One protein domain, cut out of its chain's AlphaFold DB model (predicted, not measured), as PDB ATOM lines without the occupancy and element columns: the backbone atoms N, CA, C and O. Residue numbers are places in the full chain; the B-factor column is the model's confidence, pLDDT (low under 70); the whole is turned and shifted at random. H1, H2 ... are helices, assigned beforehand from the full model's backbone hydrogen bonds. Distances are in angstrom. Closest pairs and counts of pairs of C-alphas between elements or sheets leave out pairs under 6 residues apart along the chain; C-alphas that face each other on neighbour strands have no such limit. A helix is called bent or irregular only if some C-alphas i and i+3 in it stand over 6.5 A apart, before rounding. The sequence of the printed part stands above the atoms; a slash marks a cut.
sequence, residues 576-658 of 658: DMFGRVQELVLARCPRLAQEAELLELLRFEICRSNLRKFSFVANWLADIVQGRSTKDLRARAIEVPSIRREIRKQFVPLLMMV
ATOM      1  N   ASP A 576     235.228 205.980 194.392       81.69
ATOM      2  CA  ASP A 576     235.193 206.346 192.975       81.69
ATOM      3  C   ASP A 576     236.593 206.668 192.434       81.69
ATOM      4  O   ASP A 576     236.972 206.243 191.342       81.69
ATOM      5  N   MET A 577     237.411 207.377 193.220       86.75
ATOM      6  CA  MET A 577     238.790 207.682 192.843       86.75
ATOM      7  C   MET A 577     239.682 206.442 192.822       86.75
ATOM      8  O   MET A 577     240.511 206.303 191.919       86.75
ATOM      9  N   PHE A 578     239.525 205.534 193.788       88.00
ATOM     10  CA  PHE A 578     240.238 204.255 193.771       88.00
ATOM     11  C   PHE A 578     239.854 203.422 192.547       88.00
ATOM     12  O   PHE A 578     240.748 202.921 191.861       88.00
ATOM     13  N   GLY A 579     238.554 203.332 192.251       87.00
ATOM     14  CA  GLY A 579     238.015 202.652 191.075       87.00
ATOM     15  C   GLY A 579     238.612 203.210 189.790       87.00
ATOM     16  O   GLY A 579     239.199 202.469 189.007       87.00
ATOM     17  N   ARG A 580     238.622 204.539 189.631       89.94
ATOM     18  CA  ARG A 580     239.215 205.190 188.456       89.94
ATOM     19  C   ARG A 580     240.712 204.940 188.306       89.94
ATOM     20  O   ARG A 580     241.196 204.729 187.196       89.94
ATOM     21  N   VAL A 581     241.473 204.991 189.398       91.38
ATOM     22  CA  VAL A 581     242.908 204.669 189.363       91.38
ATOM     23  C   VAL A 581     243.115 203.219 188.933       91.38
ATOM     24  O   VAL A 581     243.967 202.954 188.086       91.38
ATOM     25  N   GLN A 582     242.331 202.297 189.485       91.12
ATOM     26  CA  GLN A 582     242.393 200.880 189.153       91.12
ATOM     27  C   GLN A 582     242.036 200.625 187.683       91.12
ATOM     28  O   GLN A 582     242.793 199.949 186.995       91.12
ATOM     29  N   GLU A 583     240.963 201.229 187.170       90.12
ATOM     30  CA  GLU A 583     240.572 201.161 185.755       90.12
ATOM     31  C   GLU A 583     241.704 201.598 184.822       90.12
ATOM     32  O   GLU A 583     242.028 200.899 183.865       90.12
ATOM     33  N   LEU A 584     242.355 202.728 185.119       91.94
ATOM     34  CA  LEU A 584     243.471 203.226 184.313       91.94
ATOM     35  C   LEU A 584     244.686 202.290 184.366       91.94
ATOM     36  O   LEU A 584     245.371 202.105 183.358       91.94
ATOM     37  N   VAL A 585     244.954 201.682 185.524       93.00
ATOM     38  CA  VAL A 585     246.028 200.693 185.683       93.00
ATOM     39  C   VAL A 585     245.726 199.424 184.883       93.00
ATOM     40  O   VAL A 585     246.617 198.937 184.188       93.00
ATOM     41  N   LEU A 586     244.488 198.928 184.919       91.50
ATOM     42  CA  LEU A 586     244.051 197.741 184.177       91.50
ATOM     43  C   LEU A 586     244.025 197.969 182.666       91.50
ATOM     44  O   LEU A 586     244.482 197.113 181.914       91.50
ATOM     45  N   ALA A 587     243.570 199.143 182.218       91.25
ATOM     46  CA  ALA A 587     243.616 199.525 180.808       91.25
ATOM     47  C   ALA A 587     245.055 199.514 180.270       91.25
ATOM     48  O   ALA A 587     245.299 199.152 179.121       91.25
ATOM     49  N   ARG A 588     246.024 199.878 181.119       91.62
ATOM     50  CA  ARG A 588     247.447 199.814 180.786       91.62
ATOM     51  C   ARG A 588     247.988 198.388 180.884       91.62
ATOM     52  O   ARG A 588     248.785 198.002 180.036       91.62
ATOM     53  N   CYS A 589     247.601 197.628 181.910       91.62
ATOM     54  CA  CYS A 589     248.086 196.278 182.203       91.62
ATOM     55  C   CYS A 589     246.928 195.278 182.401       91.62
ATOM     56  O   CYS A 589     246.552 194.992 183.541       91.62
ATOM     57  N   PRO A 590     246.404 194.680 181.314       89.88
ATOM     58  CA  PRO A 590     245.301 193.721 181.398       89.88
ATOM     59  C   PRO A 590     245.635 192.439 182.173       89.88
ATOM     60  O   PRO A 590     244.727 191.779 182.662       89.88
ATOM     61  N   ARG A 591     246.923 192.092 182.334       88.50
ATOM     62  CA  ARG A 591     247.357 190.924 183.130       88.50
ATOM     63  C   ARG A 591     246.906 191.004 184.591       88.50
ATOM     64  O   ARG A 591     246.654 189.977 185.197       88.50
ATOM     65  N   LEU A 592     246.748 192.214 185.130       89.88
ATOM     66  CA  LEU A 592     246.257 192.425 186.493       89.88
ATOM     67  C   LEU A 592     244.735 192.233 186.630       89.88
ATOM     68  O   LEU A 592     244.217 192.300 187.740       89.88
ATOM     69  N   ALA A 593     243.999 192.005 185.536       87.50
ATOM     70  CA  ALA A 593     242.542 191.874 185.574       87.50
ATOM     71  C   ALA A 593     242.054 190.612 186.301       87.50
ATOM     72  O   ALA A 593     240.901 190.585 186.709       87.50
ATOM     73  N   GLN A 594     242.909 189.602 186.483       86.44
ATOM     74  CA  GLN A 594     242.597 188.366 187.217       86.44
ATOM     75  C   GLN A 594     243.146 188.377 188.652       86.44
ATOM     76  O   GLN A 594     243.113 187.359 189.331       86.44
ATOM     77  N   GLU A 595     243.638 189.529 189.118       89.69
ATOM     78  CA  GLU A 595     244.361 189.670 190.385       89.69
ATOM     79  C   GLU A 595     243.600 190.561 191.381       89.69
ATOM     80  O   GLU A 595     244.164 191.452 192.025       89.69
ATOM     81  N   ALA A 596     242.283 190.351 191.508       86.25
ATOM     82  CA  ALA A 596     241.436 191.146 192.401       86.25
ATOM     83  C   ALA A 596     241.863 191.051 193.867       86.25
ATOM     84  O   ALA A 596     241.887 192.071 194.556       86.25
ATOM     85  N   GLU A 597     242.246 189.862 194.336       86.81
ATOM     86  CA  GLU A 597     242.713 189.683 195.714       86.81
ATOM     87  C   GLU A 597     243.985 190.484 195.993       86.81
ATOM     88  O   GLU A 597     244.096 191.128 197.037       86.81
ATOM     89  N   LEU A 598     244.924 190.499 195.042       90.81
ATOM     90  CA  LEU A 598     246.163 191.259 195.162       90.81
ATOM     91  C   LEU A 598     245.883 192.762 195.231       90.81
ATOM     92  O   LEU A 598     246.432 193.449 196.093       90.81
ATOM     93  N   LEU A 599     245.026 193.280 194.345       90.62
ATOM     94  CA  LEU A 599     244.688 194.705 194.312       90.62
ATOM     95  C   LEU A 599     243.882 195.140 195.543       90.62
ATOM     96  O   LEU A 599     244.122 196.229 196.069       90.62
ATOM     97  N   GLU A 600     242.986 194.296 196.055       87.25
ATOM     98  CA  GLU A 600     242.262 194.553 197.304       87.25
ATOM     99  C   GLU A 600     243.189 194.539 198.519       87.25
ATOM    100  O   GLU A 600     243.159 195.466 199.335       87.25
ATOM    101  N   LEU A 601     244.056 193.531 198.630       89.12
ATOM    102  CA  LEU A 601     245.054 193.459 199.692       89.12
ATOM    103  C   LEU A 601     245.983 194.679 199.618       89.12
ATOM    104  O   LEU A 601     246.248 195.331 200.633       89.12
ATOM    105  N   LEU A 602     246.404 195.069 198.413       90.94
ATOM    106  CA  LEU A 602     247.212 196.263 198.208       90.94
ATOM    107  C   LEU A 602     246.484 197.528 198.671       90.94
ATOM    108  O   LEU A 602     247.070 198.343 199.384       90.94
ATOM    109  N   ARG A 603     245.221 197.703 198.278       88.44
ATOM    110  CA  ARG A 603     244.407 198.876 198.608       88.44
ATOM    111  C   ARG A 603     244.196 199.019 200.109       88.44
ATOM    112  O   ARG A 603     244.464 200.083 200.671       88.44
ATOM    113  N   PHE A 604     243.714 197.964 200.747       85.94
ATOM    114  CA  PHE A 604     243.206 198.050 202.107       85.94
ATOM    115  C   PHE A 604     244.245 197.675 203.165       85.94
ATOM    116  O   PHE A 604     244.374 198.386 204.154       85.94
ATOM    117  N   GLU A 605     245.022 196.613 202.962       86.19
ATOM    118  CA  GLU A 605     245.933 196.088 203.990       86.19
ATOM    119  C   GLU A 605     247.313 196.760 203.931       86.19
ATOM    120  O   GLU A 605     247.877 197.155 204.954       86.19
ATOM    121  N   ILE A 606     247.851 196.952 202.720       88.81
ATOM    122  CA  ILE A 606     249.185 197.545 202.508       88.81
ATOM    123  C   ILE A 606     249.105 199.072 202.463       88.81
ATOM    124  O   ILE A 606     249.816 199.766 203.192       88.81
ATOM    125  N   CYS A 607     248.232 199.618 201.615       89.19
ATOM    126  CA  CYS A 607     248.100 201.063 201.436       89.19
ATOM    127  C   CYS A 607     247.184 201.714 202.477       89.19
ATOM    128  O   CYS A 607     247.171 202.944 202.554       89.19
ATOM    129  N   ARG A 608     246.458 200.923 203.283       86.75
ATOM    130  CA  ARG A 608     245.535 201.395 204.334       86.75
ATOM    131  C   ARG A 608     244.548 202.441 203.825       86.75
ATOM    132  O   ARG A 608     244.379 203.496 204.428       86.75
ATOM    133  N   SER A 609     243.971 202.173 202.655       84.69
ATOM    134  CA  SER A 609     243.020 203.058 201.982       84.69
ATOM    135  C   SER A 609     243.547 204.484 201.744       84.69
ATOM    136  O   SER A 609     242.777 205.434 201.635       84.69
ATOM    137  N   ASN A 610     244.869 204.646 201.605       86.88
ATOM    138  CA  ASN A 610     245.490 205.893 201.170       86.88
ATOM    139  C   ASN A 610     245.631 205.911 199.641       86.88
ATOM    140  O   ASN A 610     246.437 205.163 199.077       86.88
ATOM    141  N   LEU A 611     244.887 206.798 198.975       87.25
ATOM    142  CA  LEU A 611     244.815 206.838 197.512       87.25
ATOM    143  C   LEU A 611     246.173 207.109 196.863       87.25
ATOM    144  O   LEU A 611     246.498 206.507 195.843       87.25
ATOM    145  N   ARG A 612     246.999 207.983 197.451       87.56
ATOM    146  CA  ARG A 612     248.315 208.320 196.887       87.56
ATOM    147  C   ARG A 612     249.254 207.120 196.912       87.56
ATOM    148  O   ARG A 612     249.915 206.852 195.912       87.56
ATOM    149  N   LYS A 613     249.288 206.388 198.033       89.94
ATOM    150  CA  LYS A 613     250.079 205.154 198.155       89.94
ATOM    151  C   LYS A 613     249.582 204.102 197.171       89.94
ATOM    152  O   LYS A 613     250.381 203.586 196.400       89.94
ATOM    153  N   PHE A 614     248.276 203.852 197.139       91.69
ATOM    154  CA  PHE A 614     247.690 202.873 196.227       91.69
ATOM    155  C   PHE A 614     247.953 203.221 194.763       91.69
ATOM    156  O   PHE A 614     248.463 202.390 194.020       91.69
ATOM    157  N   SER A 615     247.695 204.466 194.357       92.44
ATOM    158  CA  SER A 615     247.969 204.936 193.001       92.44
ATOM    159  C   SER A 615     249.434 204.759 192.627       92.44
ATOM    160  O   SER A 615     249.716 204.345 191.504       92.44
ATOM    161  N   PHE A 616     250.360 205.040 193.543       93.00
ATOM    162  CA  PHE A 616     251.778 204.833 193.295       93.00
ATOM    163  C   PHE A 616     252.111 203.346 193.128       93.00
ATOM    164  O   PHE A 616     252.676 202.971 192.102       93.00
ATOM    165  N   VAL A 617     251.730 202.501 194.093       92.81
ATOM    166  CA  VAL A 617     252.097 201.078 194.095       92.81
ATOM    167  C   VAL A 617     251.409 200.315 192.963       92.81
ATOM    168  O   VAL A 617     252.060 199.506 192.316       92.81
ATOM    169  N   ALA A 618     250.144 200.600 192.651       92.56
ATOM    170  CA  ALA A 618     249.426 199.943 191.556       92.56
ATOM    171  C   ALA A 618     250.037 200.278 190.185       92.56
ATOM    172  O   ALA A 618     250.214 199.397 189.344       92.56
ATOM    173  N   ASN A 619     250.428 201.540 189.959       92.62
ATOM    174  CA  ASN A 619     251.140 201.915 188.735       92.62
ATOM    175  C   ASN A 619     252.547 201.306 188.687       92.62
ATOM    176  O   ASN A 619     252.970 200.840 187.633       92.62
ATOM    177  N   TRP A 620     253.258 201.282 189.813       93.06
ATOM    178  CA  TRP A 620     254.575 200.657 189.906       93.06
ATOM    179  C   TRP A 620     254.518 199.146 189.636       93.06
ATOM    180  O   TRP A 620     255.311 198.637 188.849       93.06
ATOM    181  N   LEU A 621     253.531 198.446 190.199       91.75
ATOM    182  CA  LEU A 621     253.285 197.029 189.942       91.75
ATOM    183  C   LEU A 621     252.999 196.787 188.457       91.75
ATOM    184  O   LEU A 621     253.624 195.935 187.839       91.75
ATOM    185  N   ALA A 622     252.114 197.579 187.849       92.25
ATOM    186  CA  ALA A 622     251.835 197.466 186.420       92.25
ATOM    187  C   ALA A 622     253.073 197.715 185.538       92.25
ATOM    188  O   ALA A 622     253.205 197.069 184.505       92.25
ATOM    189  N   ASP A 623     253.988 198.603 185.936       90.56
ATOM    190  CA  ASP A 623     255.253 198.810 185.222       90.56
ATOM    191  C   ASP A 623     256.161 197.564 185.294       90.56
ATOM    192  O   ASP A 623     256.772 197.191 184.291       90.56
ATOM    193  N   ILE A 624     256.210 196.886 186.446       89.12
ATOM    194  CA  ILE A 624     256.971 195.637 186.632       89.12
ATOM    195  C   ILE A 624     256.384 194.501 185.796       89.12
ATOM    196  O   ILE A 624     257.113 193.838 185.064       89.12
ATOM    197  N   VAL A 625     255.067 194.306 185.860       89.31
ATOM    198  CA  VAL A 625     254.359 193.221 185.152       89.31
ATOM    199  C   VAL A 625     254.469 193.365 183.629       89.31
ATOM    200  O   VAL A 625     254.422 192.379 182.894       89.31
ATOM    201  N   GLN A 626     254.657 194.596 183.146       88.31
ATOM    202  CA  GLN A 626     254.935 194.907 181.740       88.31
ATOM    203  C   GLN A 626     256.401 194.718 181.337       88.31
ATOM    204  O   GLN A 626     256.743 194.950 180.179       88.31
ATOM    205  N   GLY A 627     257.274 194.325 182.265       86.31
ATOM    206  CA  GLY A 627     258.690 194.102 181.999       86.31
ATOM    207  C   GLY A 627     259.495 195.388 181.809       86.31
ATOM    208  O   GLY A 627     260.512 195.364 181.114       86.31
ATOM    209  N   ARG A 628     259.074 196.523 182.394       86.25
ATOM    210  CA  ARG A 628     259.903 197.741 182.361       86.25
ATOM    211  C   ARG A 628     261.228 197.497 183.078       86.25
ATOM    212  O   ARG A 628     261.279 196.858 184.127       86.25
ATOM    213  N   SER A 629     262.311 198.041 182.521       83.50
ATOM    214  CA  SER A 629     263.634 197.940 183.134       83.50
ATOM    215  C   SER A 629     263.652 198.629 184.497       83.50
ATOM    216  O   SER A 629     263.021 199.668 184.687       83.50
ATOM    217  N   THR A 630     264.462 198.122 185.427       82.88
ATOM    218  CA  THR A 630     264.670 198.729 186.753       82.88
ATOM    219  C   THR A 630     265.156 200.181 186.696       82.88
ATOM    220  O   THR A 630     264.972 200.913 187.665       82.88
ATOM    221  N   LYS A 631     265.750 200.611 185.572       81.56
ATOM    222  CA  LYS A 631     266.169 202.002 185.318       81.56
ATOM    223  C   LYS A 631     265.003 202.935 184.971       81.56
ATOM    224  O   LYS A 631     265.099 204.129 185.230       81.56
ATOM    225  N   ASP A 632     263.926 202.386 184.415       82.25
ATOM    226  CA  ASP A 632     262.747 203.131 183.957       82.25
ATOM    227  C   ASP A 632     261.618 203.134 184.999       82.25
ATOM    228  O   ASP A 632     260.605 203.822 184.834       82.25
ATOM    229  N   LEU A 633     261.773 202.359 186.080       86.19
ATOM    230  CA  LEU A 633     260.855 202.365 187.210       86.19
ATOM    231  C   LEU A 633     261.007 203.657 188.011       86.19
ATOM    232  O   LEU A 633     262.107 204.097 188.337       86.19
ATOM    233  N   ARG A 634     259.872 204.220 188.429       83.81
ATOM    234  CA  ARG A 634     259.828 205.408 189.302       83.81
ATOM    235  C   ARG A 634     260.535 205.206 190.638       83.81
ATOM    236  O   ARG A 634     261.010 206.167 191.231       83.81
ATOM    237  N   ALA A 635     260.548 203.968 191.116       86.00
ATOM    238  CA  ALA A 635     261.282 203.542 192.291       86.00
ATOM    239  C   ALA A 635     261.841 202.140 192.047       86.00
ATOM    240  O   ALA A 635     261.155 201.279 191.495       86.00
ATOM    241  N   ARG A 636     263.083 201.910 192.479       83.00
ATOM    242  CA  ARG A 636     263.758 200.608 192.348       83.00
ATOM    243  C   ARG A 636     263.223 199.570 193.336       83.00
ATOM    244  O   ARG A 636     263.259 198.384 193.038       83.00
ATOM    245  N   ALA A 637     262.733 200.023 194.486       81.75
ATOM    246  CA  ALA A 637     262.116 199.203 195.519       81.75
ATOM    247  C   ALA A 637     261.072 200.033 196.279       81.75
ATOM    248  O   ALA A 637     261.153 201.264 196.306       81.75
ATOM    249  N   ILE A 638     260.103 199.353 196.893       84.62
ATOM    250  CA  ILE A 638     259.113 199.965 197.783       84.62
ATOM    251  C   ILE A 638     259.258 199.328 199.156       84.62
ATOM    252  O   ILE A 638     259.106 198.118 199.305       84.62
ATOM    253  N   GLU A 639     259.515 200.158 200.159       84.62
ATOM    254  CA  GLU A 639     259.501 199.743 201.553       84.62
ATOM    255  C   GLU A 639     258.157 200.120 202.179       84.62
ATOM    256  O   GLU A 639     257.755 201.286 202.187       84.62
ATOM    257  N   VAL A 640     257.450 199.120 202.703       81.56
ATOM    258  CA  VAL A 640     256.239 199.333 203.495       81.56
ATOM    259  C   VAL A 640     256.498 198.793 204.901       81.56
ATOM    260  O   VAL A 640     256.500 197.573 205.097       81.56
ATOM    261  N   PRO A 641     256.741 199.672 205.889       79.88
ATOM    262  CA  PRO A 641     257.052 199.238 207.241       79.88
ATOM    263  C   PRO A 641     255.827 198.611 207.914       79.88
ATOM    264  O   PRO A 641     254.678 198.944 207.616       79.88
ATOM    265  N   SER A 642     256.085 197.718 208.871       80.44
ATOM    266  CA  SER A 642     255.068 197.193 209.796       80.44
ATOM    267  C   SER A 642     253.891 196.450 209.134       80.44
ATOM    268  O   SER A 642     252.765 196.497 209.634       80.44
ATOM    269  N   ILE A 643     254.131 195.727 208.032       84.00
ATOM    270  CA  ILE A 643     253.150 194.771 207.485       84.00
ATOM    271  C   ILE A 643     253.071 193.539 208.399       84.00
ATOM    272  O   ILE A 643     254.091 192.886 208.651       84.00
ATOM    273  N   ARG A 644     251.852 193.202 208.848       83.81
ATOM    274  CA  ARG A 644     251.572 192.029 209.696       83.81
ATOM    275  C   ARG A 644     251.965 190.724 208.997       83.81
ATOM    276  O   ARG A 644     251.944 190.619 207.767       83.81
ATOM    277  N   ARG A 645     252.315 189.702 209.782       84.25
ATOM    278  CA  ARG A 645     252.825 188.424 209.261       84.25
ATOM    279  C   ARG A 645     251.799 187.716 208.373       84.25
ATOM    280  O   ARG A 645     252.170 187.132 207.360       84.25
ATOM    281  N   GLU A 646     250.532 187.784 208.744       85.62
ATOM    282  CA  GLU A 646     249.403 187.132 208.078       85.62
ATOM    283  C   GLU A 646     249.176 187.740 206.691       85.62
ATOM    284  O   GLU A 646     249.095 187.013 205.704       85.62
ATOM    285  N   ILE A 647     249.206 189.074 206.605       86.56
ATOM    286  CA  ILE A 647     249.100 189.824 205.347       86.56
ATOM    287  C   ILE A 647     250.280 189.476 204.432       86.56
ATOM    288  O   ILE A 647     250.090 189.222 203.249       86.56
ATOM    289  N   ARG A 648     251.505 189.387 204.972       86.88
ATOM    290  CA  ARG A 648     252.698 189.023 204.187       86.88
ATOM    291  C   ARG A 648     252.606 187.612 203.598       86.88
ATOM    292  O   ARG A 648     253.010 187.408 202.457       86.88
ATOM    293  N   LYS A 649     252.070 186.654 204.362       87.50
ATOM    294  CA  LYS A 649     251.855 185.272 203.899       87.50
ATOM    295  C   LYS A 649     250.856 185.180 202.746       87.50
ATOM    296  O   LYS A 649     250.983 184.262 201.951       87.50
ATOM    297  N   GLN A 650     249.892 186.095 202.671       86.94
ATOM    298  CA  GLN A 650     248.937 186.177 201.559       86.94
ATOM    299  C   GLN A 650     249.516 186.965 200.378       86.94
ATOM    300  O   GLN A 650     249.402 186.546 199.234       86.94
ATOM    301  N   PHE A 651     250.192 188.082 200.658       88.19
ATOM    302  CA  PHE A 651     250.712 188.987 199.638       88.19
ATOM    303  C   PHE A 651     251.792 188.357 198.756       88.19
ATOM    304  O   PHE A 651     251.759 188.543 197.547       88.19
ATOM    305  N   VAL A 652     252.751 187.625 199.337       85.38
ATOM    306  CA  VAL A 652     253.884 187.078 198.566       85.38
ATOM    307  C   VAL A 652     253.428 186.061 197.509       85.38
ATOM    308  O   VAL A 652     253.803 186.247 196.356       85.38
ATOM    309  N   PRO A 653     252.605 185.041 197.829       87.00
ATOM    310  CA  PRO A 653     252.091 184.118 196.816       87.00
ATOM    311  C   PRO A 653     251.300 184.818 195.709       87.00
ATOM    312  O   PRO A 653     251.549 184.546 194.541       87.00
ATOM    313  N   LEU A 654     250.415 185.756 196.071       85.94
ATOM    314  CA  LEU A 654     249.637 186.527 195.097       85.94
ATOM    315  C   LEU A 654     250.544 187.350 194.178       85.94
ATOM    316  O   LEU A 654     250.328 187.395 192.978       85.94
ATOM    317  N   LEU A 655     251.600 187.963 194.718       84.94
ATOM    318  CA  LEU A 655     252.559 188.717 193.916       84.94
ATOM    319  C   LEU A 655     253.385 187.815 192.985       84.94
ATOM    320  O   LEU A 655     253.728 188.244 191.893       84.94
ATOM    321  N   MET A 656     253.716 186.591 193.408       81.62
ATOM    322  CA  MET A 656     254.483 185.636 192.595       81.62
ATOM    323  C   MET A 656     253.682 185.031 191.435       81.62
ATOM    324  O   MET A 656     254.283 184.443 190.538       81.62
ATOM    325  N   MET A 657     252.351 185.140 191.456       77.69
ATOM    326  CA  MET A 657     251.486 184.677 190.367       77.69
ATOM    327  C   MET A 657     251.446 185.638 189.169       77.69
ATOM    328  O   MET A 657     251.107 185.213 188.062       77.69
ATOM    329  N   VAL A 658     251.805 186.908 189.379       77.06
ATOM    330  CA  VAL A 658     251.753 187.983 188.374       77.06
ATOM    331  C   VAL A 658     253.085 188.135 187.655       77.06
ATOM    332  O   VAL A 658     253.079 188.235 186.398       77.06
TER     333      VAL A 658
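What this domain is: This is residues 576 to 658 of the 658 residues of the protein "ZZ-type domain-containing protein" of Aphanomyces astaci (UniProt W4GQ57). The longest helix, H4, lies nearest the middle of a compact body of helices, with H1 side by side with it and H3 folded back across its first part. H5 packs on H3, while the short H2 joins H1 to H3, and residues 626 to 644 make a long loop from H4 to H5. The printed part has 83 residues with five named helices in the order H1 to H5, and no named strand: all helix. It is compact, with a radius of gyration of the C-alphas of 12.2 A, and rounded, spanning 31 by 30 by 23 A.

Where its parts are: H4, residues 611 to 625, is 20.7 A long and begins at C-alpha 611 (244.815, 206.838, 197.512). H1, residues 576 to 588, is 18.5 A long and begins at C-alpha 576 (235.193, 206.346, 192.975). H2, residues 590 to 594, 8.4 A, is only just irregular: C-alphas 591 and 594 are 6.8 A apart. H3, residues 596 to 606, is 14.3 A long. H5, residues 645 to 656, is 17.0 A long and ends at C-alpha 656 (254.483, 185.636, 192.595).

How they stand to each other: H4 touches H1 at a shallow tilt of 13 degrees, the same way; the closest C-alphas, Val 585 and Asn 619, are 6.1 A apart. With residues 614 to 618 alone H4 touches H3, a helical hairpin at a steep tilt of 44 degrees, opposite ways; the closest C-alphas are Arg 603 and Phe 614, 5.7 A. H3 touches H5 at a steep 39 degrees, opposite ways, closest at the C-alphas of Leu 598 and Leu 654, 5.9 A. The packing is only just mostly crossed, with 1 of 3 pairs at a shallow tilt. H2 is close to but not clearly touching H4, and H4 and H5 are apart. Every O i to N i+4 pair is within hydrogen-bond range in H1 and H4, 6 of 7 in H3, 7 of 8 in H5 and 0 of 1 in H2, where 1 of 2 O i to N i+3 pairs is.

The domain as a whole: The C-alphas farthest apart, Asp 576 and Lys 631, are 32.2 A apart. The printed part has no cut; the link from H4 to H5 is long. No printed residue is under 70 in pLDDT.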